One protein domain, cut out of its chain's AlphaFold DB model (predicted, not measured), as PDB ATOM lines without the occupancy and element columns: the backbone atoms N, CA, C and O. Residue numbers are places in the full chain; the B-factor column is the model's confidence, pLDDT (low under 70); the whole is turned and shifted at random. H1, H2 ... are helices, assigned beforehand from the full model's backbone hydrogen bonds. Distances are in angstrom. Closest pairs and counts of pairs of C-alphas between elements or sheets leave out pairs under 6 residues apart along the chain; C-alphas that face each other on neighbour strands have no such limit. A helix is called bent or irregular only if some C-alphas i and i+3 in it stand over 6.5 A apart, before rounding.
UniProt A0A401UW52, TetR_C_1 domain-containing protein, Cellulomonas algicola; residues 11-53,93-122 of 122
ATOM      1  N   PRO A  11      21.234 -11.701  32.373       90.00
ATOM      2  CA  PRO A  11      22.687 -11.674  32.458       90.00
ATOM      3  C   PRO A  11      23.161 -10.323  33.029       90.00
ATOM      4  O   PRO A  11      22.619  -9.286  32.652       90.00
ATOM      5  N   PRO A  12      24.215 -10.271  33.864       91.69
ATOM      6  CA  PRO A  12      24.689  -9.008  34.444       91.69
ATOM      7  C   PRO A  12      25.026  -7.912  33.422       91.69
ATOM      8  O   PRO A  12      24.969  -6.726  33.731       91.69
ATOM      9  N   SER A  13      25.337  -8.295  32.179       90.00
ATOM     10  CA  SER A  13      25.627  -7.366  31.086       90.00
ATOM     11  C   SER A  13      24.441  -6.500  30.652       90.00
ATOM     12  O   SER A  13      24.679  -5.488  30.004       90.00
ATOM     13  N   VAL A  14      23.188  -6.864  30.966       91.44
ATOM     14  CA  VAL A  14      22.014  -6.037  30.612       91.44
ATOM     15  C   VAL A  14      21.621  -5.045  31.706       91.44
ATOM     16  O   VAL A  14      20.873  -4.111  31.439       91.44
ATOM     17  N   TRP A  15      22.143  -5.191  32.928       94.38
ATOM     18  CA  TRP A  15      21.783  -4.311  34.045       94.38
ATOM     19  C   TRP A  15      22.080  -2.825  33.791       94.38
ATOM     20  O   TRP A  15      21.242  -2.017  34.174       94.38
ATOM     21  N   PRO A  16      23.163  -2.428  33.086       96.31
ATOM     22  CA  PRO A  16      23.373  -1.021  32.732       96.31
ATOM     23  C   PRO A  16      22.279  -0.416  31.839       96.31
ATOM     24  O   PRO A  16      22.116   0.803  31.826       96.31
ATOM     25  N   VAL A  17      21.538  -1.234  31.079       95.38
ATOM     26  CA  VAL A  17      20.386  -0.771  30.285       95.38
ATOM     27  C   VAL A  17      19.189  -0.520  31.201       95.38
ATOM     28  O   VAL A  17      18.533   0.513  31.090       95.38
ATOM     29  N   TYR A  18      18.934  -1.428  32.146       96.75
ATOM     30  CA  TYR A  18      17.876  -1.253  33.144       96.75
ATOM     31  C   TYR A  18      18.139  -0.048  34.046       96.75
ATOM     32  O   TYR A  18      17.227   0.738  34.273       96.75
ATOM     33  N   GLU A  19      19.382   0.131  34.489       97.69
ATOM     34  CA  GLU A  19      19.800   1.282  35.291       97.69
ATOM     35  C   GLU A  19      19.516   2.602  34.567       97.69
ATOM     36  O   GLU A  19      18.922   3.507  35.142       97.69
ATOM     37  N   GLN A  20      19.863   2.702  33.279       97.69
ATOM     38  CA  GLN A  20      19.589   3.910  32.495       97.69
ATOM     39  C   GLN A  20      18.092   4.196  32.348       97.69
ATOM     40  O   GLN A  20      17.679   5.351  32.462       97.69
ATOM     41  N   LEU A  21      17.268   3.167  32.124       96.38
ATOM     42  CA  LEU A  21      15.816   3.339  32.057       96.38
ATOM     43  C   LEU A  21      15.253   3.821  33.400       96.38
ATOM     44  O   LEU A  21      14.485   4.781  33.433       96.38
ATOM     45  N   VAL A  22      15.640   3.170  34.499       97.19
ATOM     46  CA  VAL A  22      15.174   3.526  35.846       97.19
ATOM     47  C   VAL A  22      15.615   4.940  36.207       97.19
ATOM     48  O   VAL A  22      14.778   5.723  36.648       97.19
ATOM     49  N   GLY A  23      16.872   5.306  35.943       97.69
ATOM     50  CA  GLY A  23      17.376   6.665  36.147       97.69
ATOM     51  C   GLY A  23      16.578   7.708  35.361       97.69
ATOM     52  O   GLY A  23      16.131   8.695  35.935       97.69
ATOM     53  N   THR A  24      16.294   7.442  34.082       96.75
ATOM     54  CA  THR A  24      15.485   8.336  33.233       96.75
ATOM     55  C   THR A  24      14.074   8.541  33.799       96.75
ATOM     56  O   THR A  24      13.562   9.659  33.834       96.75
ATOM     57  N   LEU A  25      13.429   7.469  34.264       94.69
ATOM     58  CA  LEU A  25      12.095   7.547  34.861       94.69
ATOM     59  C   LEU A  25      12.122   8.252  36.227       94.69
ATOM     60  O   LEU A  25      11.237   9.057  36.517       94.69
ATOM     61  N   ALA A  26      13.149   8.014  37.042       94.81
ATOM     62  CA  ALA A  26      13.328   8.689  38.321       94.81
ATOM     63  C   ALA A  26      13.531  10.204  38.138       94.81
ATOM     64  O   ALA A  26      12.891  11.000  38.825       94.81
ATOM     65  N   GLU A  27      14.346  10.622  37.163       95.81
ATOM     66  CA  GLU A  27      14.530  12.034  36.793       95.81
ATOM     67  C   GLU A  27      13.224  12.690  36.318       95.81
ATOM     68  O   GLU A  27      12.991  13.874  36.569       95.81
ATOM     69  N   ALA A  28      12.333  11.914  35.695       92.31
ATOM     70  CA  ALA A  28      10.992  12.345  35.306       92.31
ATOM     71  C   ALA A  28       9.954  12.301  36.453       92.31
ATOM     72  O   ALA A  28       8.788  12.654  36.249       92.31
ATOM     73  N   GLY A  29      10.353  11.904  37.667       91.31
ATOM     74  CA  GLY A  29       9.505  11.892  38.860       91.31
ATOM     75  C   GLY A  29       8.590  10.672  38.986       91.31
ATOM     76  O   GLY A  29       7.540  10.764  39.626       91.31
ATOM     77  N   PHE A  30       8.939   9.546  38.359       91.88
ATOM     78  CA  PHE A  30       8.259   8.270  38.582       91.88
ATOM     79  C   PHE A  30       8.808   7.544  39.821       91.88
ATOM     80  O   PHE A  30      10.009   7.557  40.073       91.88
ATOM     81  N   ASP A  31       7.916   6.868  40.553       91.19
ATOM     82  CA  ASP A  31       8.279   5.938  41.632       91.19
ATOM     83  C   ASP A  31       8.899   4.634  41.068       91.19
ATOM     84  O   ASP A  31       8.705   4.283  39.897       91.19
ATOM     85  N   ASP A  32       9.547   3.846  41.934       93.44
ATOM     86  CA  ASP A  32      10.170   2.554  41.583       93.44
ATOM     87  C   ASP A  32       9.181   1.537  40.988       93.44
ATOM     88  O   ASP A  32       9.519   0.737  40.115       93.44
ATOM     89  N   ASP A  33       7.934   1.554  41.455       92.12
ATOM     90  CA  ASP A  33       6.908   0.585  41.066       92.12
ATOM     91  C   ASP A  33       6.464   0.751  39.586       92.12
ATOM     92  O   ASP A  33       6.492  -0.225  38.827       92.12
ATOM     93  N   PRO A  34       6.136   1.966  39.099       92.50
ATOM     94  CA  PRO A  34       6.040   2.255  37.668       92.50
ATOM     95  C   PRO A  34       7.311   1.933  36.867       92.50
ATOM     96  O   PRO A  34       7.196   1.374  35.775       92.50
ATOM     97  N   ALA A  35       8.505   2.237  37.389       94.31
ATOM     98  CA  ALA A  35       9.760   1.979  36.678       94.31
ATOM     99  C   ALA A  35      10.007   0.478  36.448       94.31
ATOM    100  O   ALA A  35      10.343   0.050  35.342       94.31
ATOM    101  N   HIS A  36       9.733  -0.346  37.457       94.81
ATOM    102  CA  HIS A  36       9.787  -1.800  37.349       94.81
ATOM    103  C   HIS A  36       8.792  -2.341  36.312       94.81
ATOM    104  O   HIS A  36       9.142  -3.188  35.485       94.81
ATOM    105  N   ARG A  37       7.558  -1.819  36.294       94.44
ATOM    106  CA  ARG A  37       6.569  -2.192  35.272       94.44
ATOM    107  C   ARG A  37       7.003  -1.798  33.865       94.44
ATOM    108  O   ARG A  37       6.734  -2.559  32.941       94.44
ATOM    109  N   ALA A  38       7.686  -0.666  33.695       95.50
ATOM    110  CA  ALA A  38       8.203  -0.238  32.398       95.50
ATOM    111  C   ALA A  38       9.223  -1.239  31.826       95.50
ATOM    112  O   ALA A  38       9.119  -1.600  30.655       95.50
ATOM    113  N   ILE A  39      10.142  -1.756  32.656       95.44
ATOM    114  CA  ILE A  39      11.095  -2.810  32.254       95.44
ATOM    115  C   ILE A  39      10.342  -4.032  31.713       95.44
ATOM    116  O   ILE A  39      10.658  -4.537  30.636       95.44
ATOM    117  N   HIS A  40       9.321  -4.494  32.438       94.31
ATOM    118  CA  HIS A  40       8.548  -5.669  32.037       94.31
ATOM    119  C   HIS A  40       7.666  -5.435  30.808       94.31
ATOM    120  O   HIS A  40       7.537  -6.340  29.989       94.31
ATOM    121  N   ALA A  41       7.078  -4.246  30.674       94.88
ATOM    122  CA  ALA A  41       6.221  -3.904  29.544       94.88
ATOM    123  C   ALA A  41       7.018  -3.771  28.238       94.88
ATOM    124  O   ALA A  41       6.576  -4.259  27.202       94.88
ATOM    125  N   LEU A  42       8.203  -3.153  28.290       93.50
ATOM    126  CA  LEU A  42       9.085  -3.032  27.128       93.50
ATOM    127  C   LEU A  42       9.775  -4.363  26.787       93.50
ATOM    128  O   LEU A  42      10.062  -4.630  25.622       93.50
ATOM    129  N   GLY A  43      10.031  -5.222  27.777       91.56
ATOM    130  CA  GLY A  43      10.538  -6.576  27.553       91.56
ATOM    131  C   GLY A  43      11.823  -6.602  26.716       91.56
ATOM    132  O   GLY A  43      12.794  -5.913  27.028       91.56
ATOM    133  N   SER A  44      11.845  -7.399  25.641       90.69
ATOM    134  CA  SER A  44      13.016  -7.487  24.758       90.69
ATOM    135  C   SER A  44      13.271  -6.205  23.960       90.69
ATOM    136  O   SER A  44      14.423  -5.950  23.606       90.69
ATOM    137  N   MET A  45      12.247  -5.375  23.717       90.88
ATOM    138  CA  MET A  45      12.397  -4.133  22.948       90.88
ATOM    139  C   MET A  45      13.373  -3.172  23.624       90.88
ATOM    140  O   MET A  45      14.144  -2.499  22.947       90.88
ATOM    141  N   LEU A  46      13.419  -3.180  24.960       92.25
ATOM    142  CA  LEU A  46      14.400  -2.420  25.735       92.25
ATOM    143  C   LEU A  46      15.852  -2.814  25.408       92.25
ATOM    144  O   LEU A  46      16.768  -2.012  25.559       92.25
ATOM    145  N   LEU A  47      16.065  -4.046  24.945       90.25
ATOM    146  CA  LEU A  47      17.364  -4.586  24.545       90.25
ATOM    147  C   LEU A  47      17.612  -4.466  23.030       90.25
ATOM    148  O   LEU A  47      18.605  -4.997  22.535       90.25
ATOM    149  N   GLY A  48      16.728  -3.778  22.300       86.88
ATOM    150  CA  GLY A  48      16.869  -3.488  20.874       86.88
ATOM    151  C   GLY A  48      16.336  -4.566  19.929       86.88
ATOM    152  O   GLY A  48      16.718  -4.568  18.762       86.88
ATOM    153  N   PHE A  49      15.492  -5.492  20.399       84.56
ATOM    154  CA  PHE A  49      14.869  -6.503  19.537       84.56
ATOM    155  C   PHE A  49      13.468  -6.900  20.009       84.56
ATOM    156  O   PHE A  49      13.188  -6.939  21.204       84.56
ATOM    157  N   SER A  50      12.594  -7.284  19.085       83.06
ATOM    158  CA  SER A  50      11.307  -7.906  19.409       83.06
ATOM    159  C   SER A  50      11.418  -9.416  19.238       83.06
ATOM    160  O   SER A  50      12.043  -9.897  18.296       83.06
ATOM    161  N   ARG A  51      10.853 -10.180  20.176       80.44
ATOM    162  CA  ARG A  51      10.726 -11.633  20.036       80.44
ATOM    163  C   ARG A  51       9.324 -11.980  19.582       80.44
ATOM    164  O   ARG A  51       8.408 -11.995  20.400       80.44
ATOM    165  N   GLU A  52       9.196 -12.333  18.317       77.12
ATOM    166  CA  GLU A  52       8.012 -13.027  17.831       77.12
ATOM    167  C   GLU A  52       8.157 -14.527  18.120       77.12
ATOM    168  O   GLU A  52       9.257 -15.083  18.094       77.12
ATOM    169  N   LEU A  53       7.057 -15.170  18.515       75.31
ATOM    170  CA  LEU A  53       7.037 -16.615  18.777       75.31
ATOM    171  C   LEU A  53       6.873 -17.429  17.494       75.31
ATOM    172  O   LEU A  53       7.252 -18.599  17.466       75.31
ATOM    173  N   SER A  93       2.189 -10.689   8.666       55.34
ATOM    174  CA  SER A  93       3.354  -9.875   8.986       55.34
ATOM    175  C   SER A  93       4.273  -9.653   7.790       55.34
ATOM    176  O   SER A  93       4.891 -10.563   7.246       55.34
ATOM    177  N   VAL A  94       4.376  -8.366   7.463       55.78
ATOM    178  CA  VAL A  94       5.638  -7.667   7.211       55.78
ATOM    179  C   VAL A  94       5.514  -6.351   7.983       55.78
ATOM    180  O   VAL A  94       5.139  -5.310   7.437       55.78
ATOM    181  N   CYS A  95       5.655  -6.422   9.308       65.00
ATOM    182  CA  CYS A  95       5.433  -5.275  10.188       65.00
ATOM    183  C   CYS A  95       6.613  -4.296  10.128       65.00
ATOM    184  O   CYS A  95       7.779  -4.698  10.204       65.00
ATOM    185  N   ASP A  96       6.326  -2.993  10.060       75.06
ATOM    186  CA  ASP A  96       7.334  -1.966  10.315       75.06
ATOM    187  C   ASP A  96       7.696  -1.998  11.807       75.06
ATOM    188  O   ASP A  96       7.070  -1.356  12.648       75.06
ATOM    189  N   THR A  97       8.724  -2.779  12.141       77.25
ATOM    190  CA  THR A  97       9.179  -2.983  13.527       77.25
ATOM    191  C   THR A  97       9.525  -1.687  14.260       77.25
ATOM    192  O   THR A  97       9.426  -1.640  15.488       77.25
ATOM    193  N   ARG A  98       9.898  -0.617  13.542       82.25
ATOM    194  CA  ARG A  98      10.109   0.696  14.150       82.25
ATOM    195  C   ARG A  98       8.778   1.339  14.515       82.25
ATOM    196  O   ARG A  98       8.652   1.823  15.637       82.25
ATOM    197  N   ALA A  99       7.817   1.352  13.595       83.69
ATOM    198  CA  ALA A  99       6.492   1.903  13.862       83.69
ATOM    199  C   ALA A  99       5.814   1.176  15.036       83.69
ATOM    200  O   ALA A  99       5.281   1.824  15.934       83.69
ATOM    201  N   GLU A 100       5.924  -0.154  15.090       85.19
ATOM    202  CA  GLU A 100       5.390  -0.962  16.194       85.19
ATOM    203  C   GLU A 100       6.088  -0.671  17.532       85.19
ATOM    204  O   GLU A 100       5.437  -0.595  18.581       85.19
ATOM    205  N   PHE A 101       7.409  -0.457  17.516       87.44
ATOM    206  CA  PHE A 101       8.149  -0.031  18.704       87.44
ATOM    207  C   PHE A 101       7.690   1.348  19.189       87.44
ATOM    208  O   PHE A 101       7.410   1.511  20.375       87.44
ATOM    209  N   GLU A 102       7.599   2.334  18.292       91.50
ATOM    210  CA  GLU A 102       7.186   3.700  18.633       91.50
ATOM    211  C   GLU A 102       5.742   3.728  19.161       91.50
ATOM    212  O   GLU A 102       5.482   4.350  20.192       91.50
ATOM    213  N   PHE A 103       4.826   2.981  18.532       91.38
ATOM    214  CA  PHE A 103       3.451   2.805  19.005       91.38
ATOM    215  C   PHE A 103       3.402   2.181  20.405       91.38
ATOM    216  O   PHE A 103       2.703   2.669  21.298       91.38
ATOM    217  N   THR A 104       4.169   1.112  20.626       92.62
ATOM    218  CA  THR A 104       4.191   0.428  21.922       92.62
ATOM    219  C   THR A 104       4.807   1.303  23.010       92.62
ATOM    220  O   THR A 104       4.294   1.350  24.131       92.62
ATOM    221  N   LEU A 105       5.882   2.025  22.691       94.12
ATOM    222  CA  LEU A 105       6.520   2.957  23.610       94.12
ATOM    223  C   LEU A 105       5.545   4.061  24.033       94.12
ATOM    224  O   LEU A 105       5.432   4.332  25.228       94.12
ATOM    225  N   ASP A 106       4.803   4.646  23.090       96.25
ATOM    226  CA  ASP A 106       3.784   5.656  23.392       96.25
ATOM    227  C   ASP A 106       2.696   5.104  24.326       96.25
ATOM    228  O   ASP A 106       2.392   5.706  25.361       96.25
ATOM    229  N   LEU A 107       2.185   3.897  24.049       96.50
ATOM    230  CA  LEU A 107       1.193   3.239  24.904       96.50
ATOM    231  C   LEU A 107       1.707   3.032  26.340       96.50
ATOM    232  O   LEU A 107       0.974   3.281  27.307       96.50
ATOM    233  N   VAL A 108       2.958   2.588  26.489       95.31
ATOM    234  CA  VAL A 108       3.594   2.392  27.799       95.31
ATOM    235  C   VAL A 108       3.750   3.727  28.522       95.31
ATOM    236  O   VAL A 108       3.303   3.848  29.663       95.31
ATOM    237  N   LEU A 109       4.313   4.748  27.870       93.81
ATOM    238  CA  LEU A 109       4.527   6.069  28.468       93.81
ATOM    239  C   LEU A 109       3.205   6.729  28.886       93.81
ATOM    240  O   LEU A 109       3.095   7.228  30.008       93.81
ATOM    241  N   ALA A 110       2.166   6.647  28.051       95.19
ATOM    242  CA  ALA A 110       0.831   7.142  28.378       95.19
ATOM    243  C   ALA A 110       0.185   6.373  29.547       95.19
ATOM    244  O   ALA A 110      -0.582   6.932  30.337       95.19
ATOM    245  N   GLY A 111       0.455   5.073  29.683       94.00
ATOM    246  CA  GLY A 111       0.051   4.281  30.848       94.00
ATOM    247  C   GLY A 111       0.752   4.734  32.129       94.00
ATOM    248  O   GLY A 111       0.094   4.952  33.150       94.00
ATOM    249  N   LEU A 112       2.070   4.919  32.066       92.25
ATOM    250  CA  LEU A 112       2.882   5.366  33.195       92.25
ATOM    251  C   LEU A 112       2.448   6.753  33.676       92.25
ATOM    252  O   LEU A 112       2.212   6.930  34.872       92.25
ATOM    253  N   ASP A 113       2.282   7.720  32.771       91.19
ATOM    254  CA  ASP A 113       1.906   9.083  33.156       91.19
ATOM    255  C   ASP A 113       0.516   9.132  33.808       91.19
ATOM    256  O   ASP A 113       0.339   9.766  34.849       91.19
ATOM    257  N   ARG A 114      -0.452   8.351  33.303       91.94
ATOM    258  CA  ARG A 114      -1.759   8.187  33.966       91.94
ATOM    259  C   ARG A 114      -1.624   7.651  35.392       91.94
ATOM    260  O   ARG A 114      -2.295   8.154  36.292       91.94
ATOM    261  N   HIS A 115      -0.754   6.665  35.618       88.69
ATOM    262  CA  HIS A 115      -0.482   6.153  36.964       88.69
ATOM    263  C   HIS A 115       0.163   7.204  37.873       88.69
ATOM    264  O   HIS A 115      -0.212   7.301  39.042       88.69
ATOM    265  N   ARG A 116       1.100   8.000  37.349       85.56
ATOM    266  CA  ARG A 116       1.757   9.088  38.084       85.56
ATOM    267  C   ARG A 116       0.742  10.148  38.514       85.56
ATOM    268  O   ARG A 116       0.641  10.451  39.699       85.56
ATOM    269  N   LEU A 117      -0.077  10.631  37.578       88.75
ATOM    270  CA  LEU A 117      -1.109  11.639  37.838       88.75
ATOM    271  C   LEU A 117      -2.162  11.158  38.843       88.75
ATOM    272  O   LEU A 117      -2.542  11.911  39.738       88.75
ATOM    273  N   ALA A 118      -2.600   9.899  38.744       88.06
ATOM    274  CA  ALA A 118      -3.556   9.320  39.689       88.06
ATOM    275  C   ALA A 118      -3.020   9.273  41.131       88.06
ATOM    276  O   ALA A 118      -3.802   9.347  42.076       88.06
ATOM    277  N   ARG A 119      -1.697   9.167  41.307       80.12
ATOM    278  CA  ARG A 119      -1.033   9.168  42.619       80.12
ATOM    279  C   ARG A 119      -0.741  10.573  43.135       80.12
ATOM    280  O   ARG A 119      -0.764  10.770  44.339       80.12
ATOM    281  N   SER A 120      -0.480  11.537  42.252       75.94
ATOM    282  CA  SER A 120      -0.278  12.943  42.638       75.94
ATOM    283  C   SER A 120      -1.574  13.667  43.020       75.94
ATOM    284  O   SER A 120      -1.516  14.716  43.653       75.94
ATOM    285  N   GLY A 121      -2.732  13.147  42.600       66.00
ATOM    286  CA  GLY A 121      -4.052  13.669  42.965       66.00
ATOM    287  C   GLY A 121      -4.686  13.028  44.207       66.00
ATOM    288  O   GLY A 121      -5.808  13.404  44.548       66.00
ATOM    289  N   ALA A 122      -4.011  12.059  44.836       55.19
ATOM    290  CA  ALA A 122      -4.416  11.393  46.079       55.19
ATOM    291  C   ALA A 122      -3.649  11.972  47.276       55.19
ATOM    292  O   ALA A 122      -4.256  12.044  48.368       55.19
TER     293      ALA A 122
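What this domain is: This is residues 11 to 53 and 93 to 122 of the 122 residues of the protein "TetR_C_1 domain-containing protein" of Cellulomonas algicola (UniProt A0A401UW52). A helix with a kink, H2, lies in the middle, with the long straight helix H3 beside it along one side and H1 crossing it slantwise on the other, its first residues leading away from the other two helices. The printed part has 73 residues with three named helices, H1, H2 and H3 in chain order, and no named strand; the class is all helix. The whole is only just loose, close to compact, with a radius of gyration of the C-alphas of 13.6 A, and only just elongated, spanning 44 by 29 by 19 A.

How they stand to each other: H1, residues 12 to 27, touches H2, residues 32 to 47; their closest C-alphas are those of Val 22 and Ala 35, 5.7 A apart. They run opposite ways at a steep tilt of 49 degrees. H2 touches H3, residues 97 to 120, with the C-alphas of Pro 34 and Leu 112 closest, at 6.3 A. They run opposite ways at a shallow tilt of 1 degree. H1 and H3 are apart. In H3 every O i to N i+4 pair is within hydrogen-bond range; in H1 10 of 12 are, and in H2 8 of 12.

Where its parts are: H1 begins at C-alpha 12, (24.689, -9.008, 34.444), and is 23.5 A long; it is irregular, but only just, with C-alphas 13 and 16 6.9 A apart. H2 is 19.8 A long and irregular, with C-alphas 41 and 44 9.1 A apart and a kink of 65 degrees near residue 41. H3, the longest helix with 24 residues, measures 34.5 A and ends at C-alpha 120, (-0.278, 12.943, 42.638).

The domain as a whole: The two C-alphas farthest apart are those of Val 94 and Ala 122, at 44.4 A. The link from H1 to H2 is tight, with 4 residues. The link from H2 to H3 runs across the cut, where residues 54 to 92 are not printed and C-alphas 53 and 93 are 12.4 A apart. The mean pLDDT of the printed part is 88.6; residues 93 to 95 and 121 to 122 are under 70.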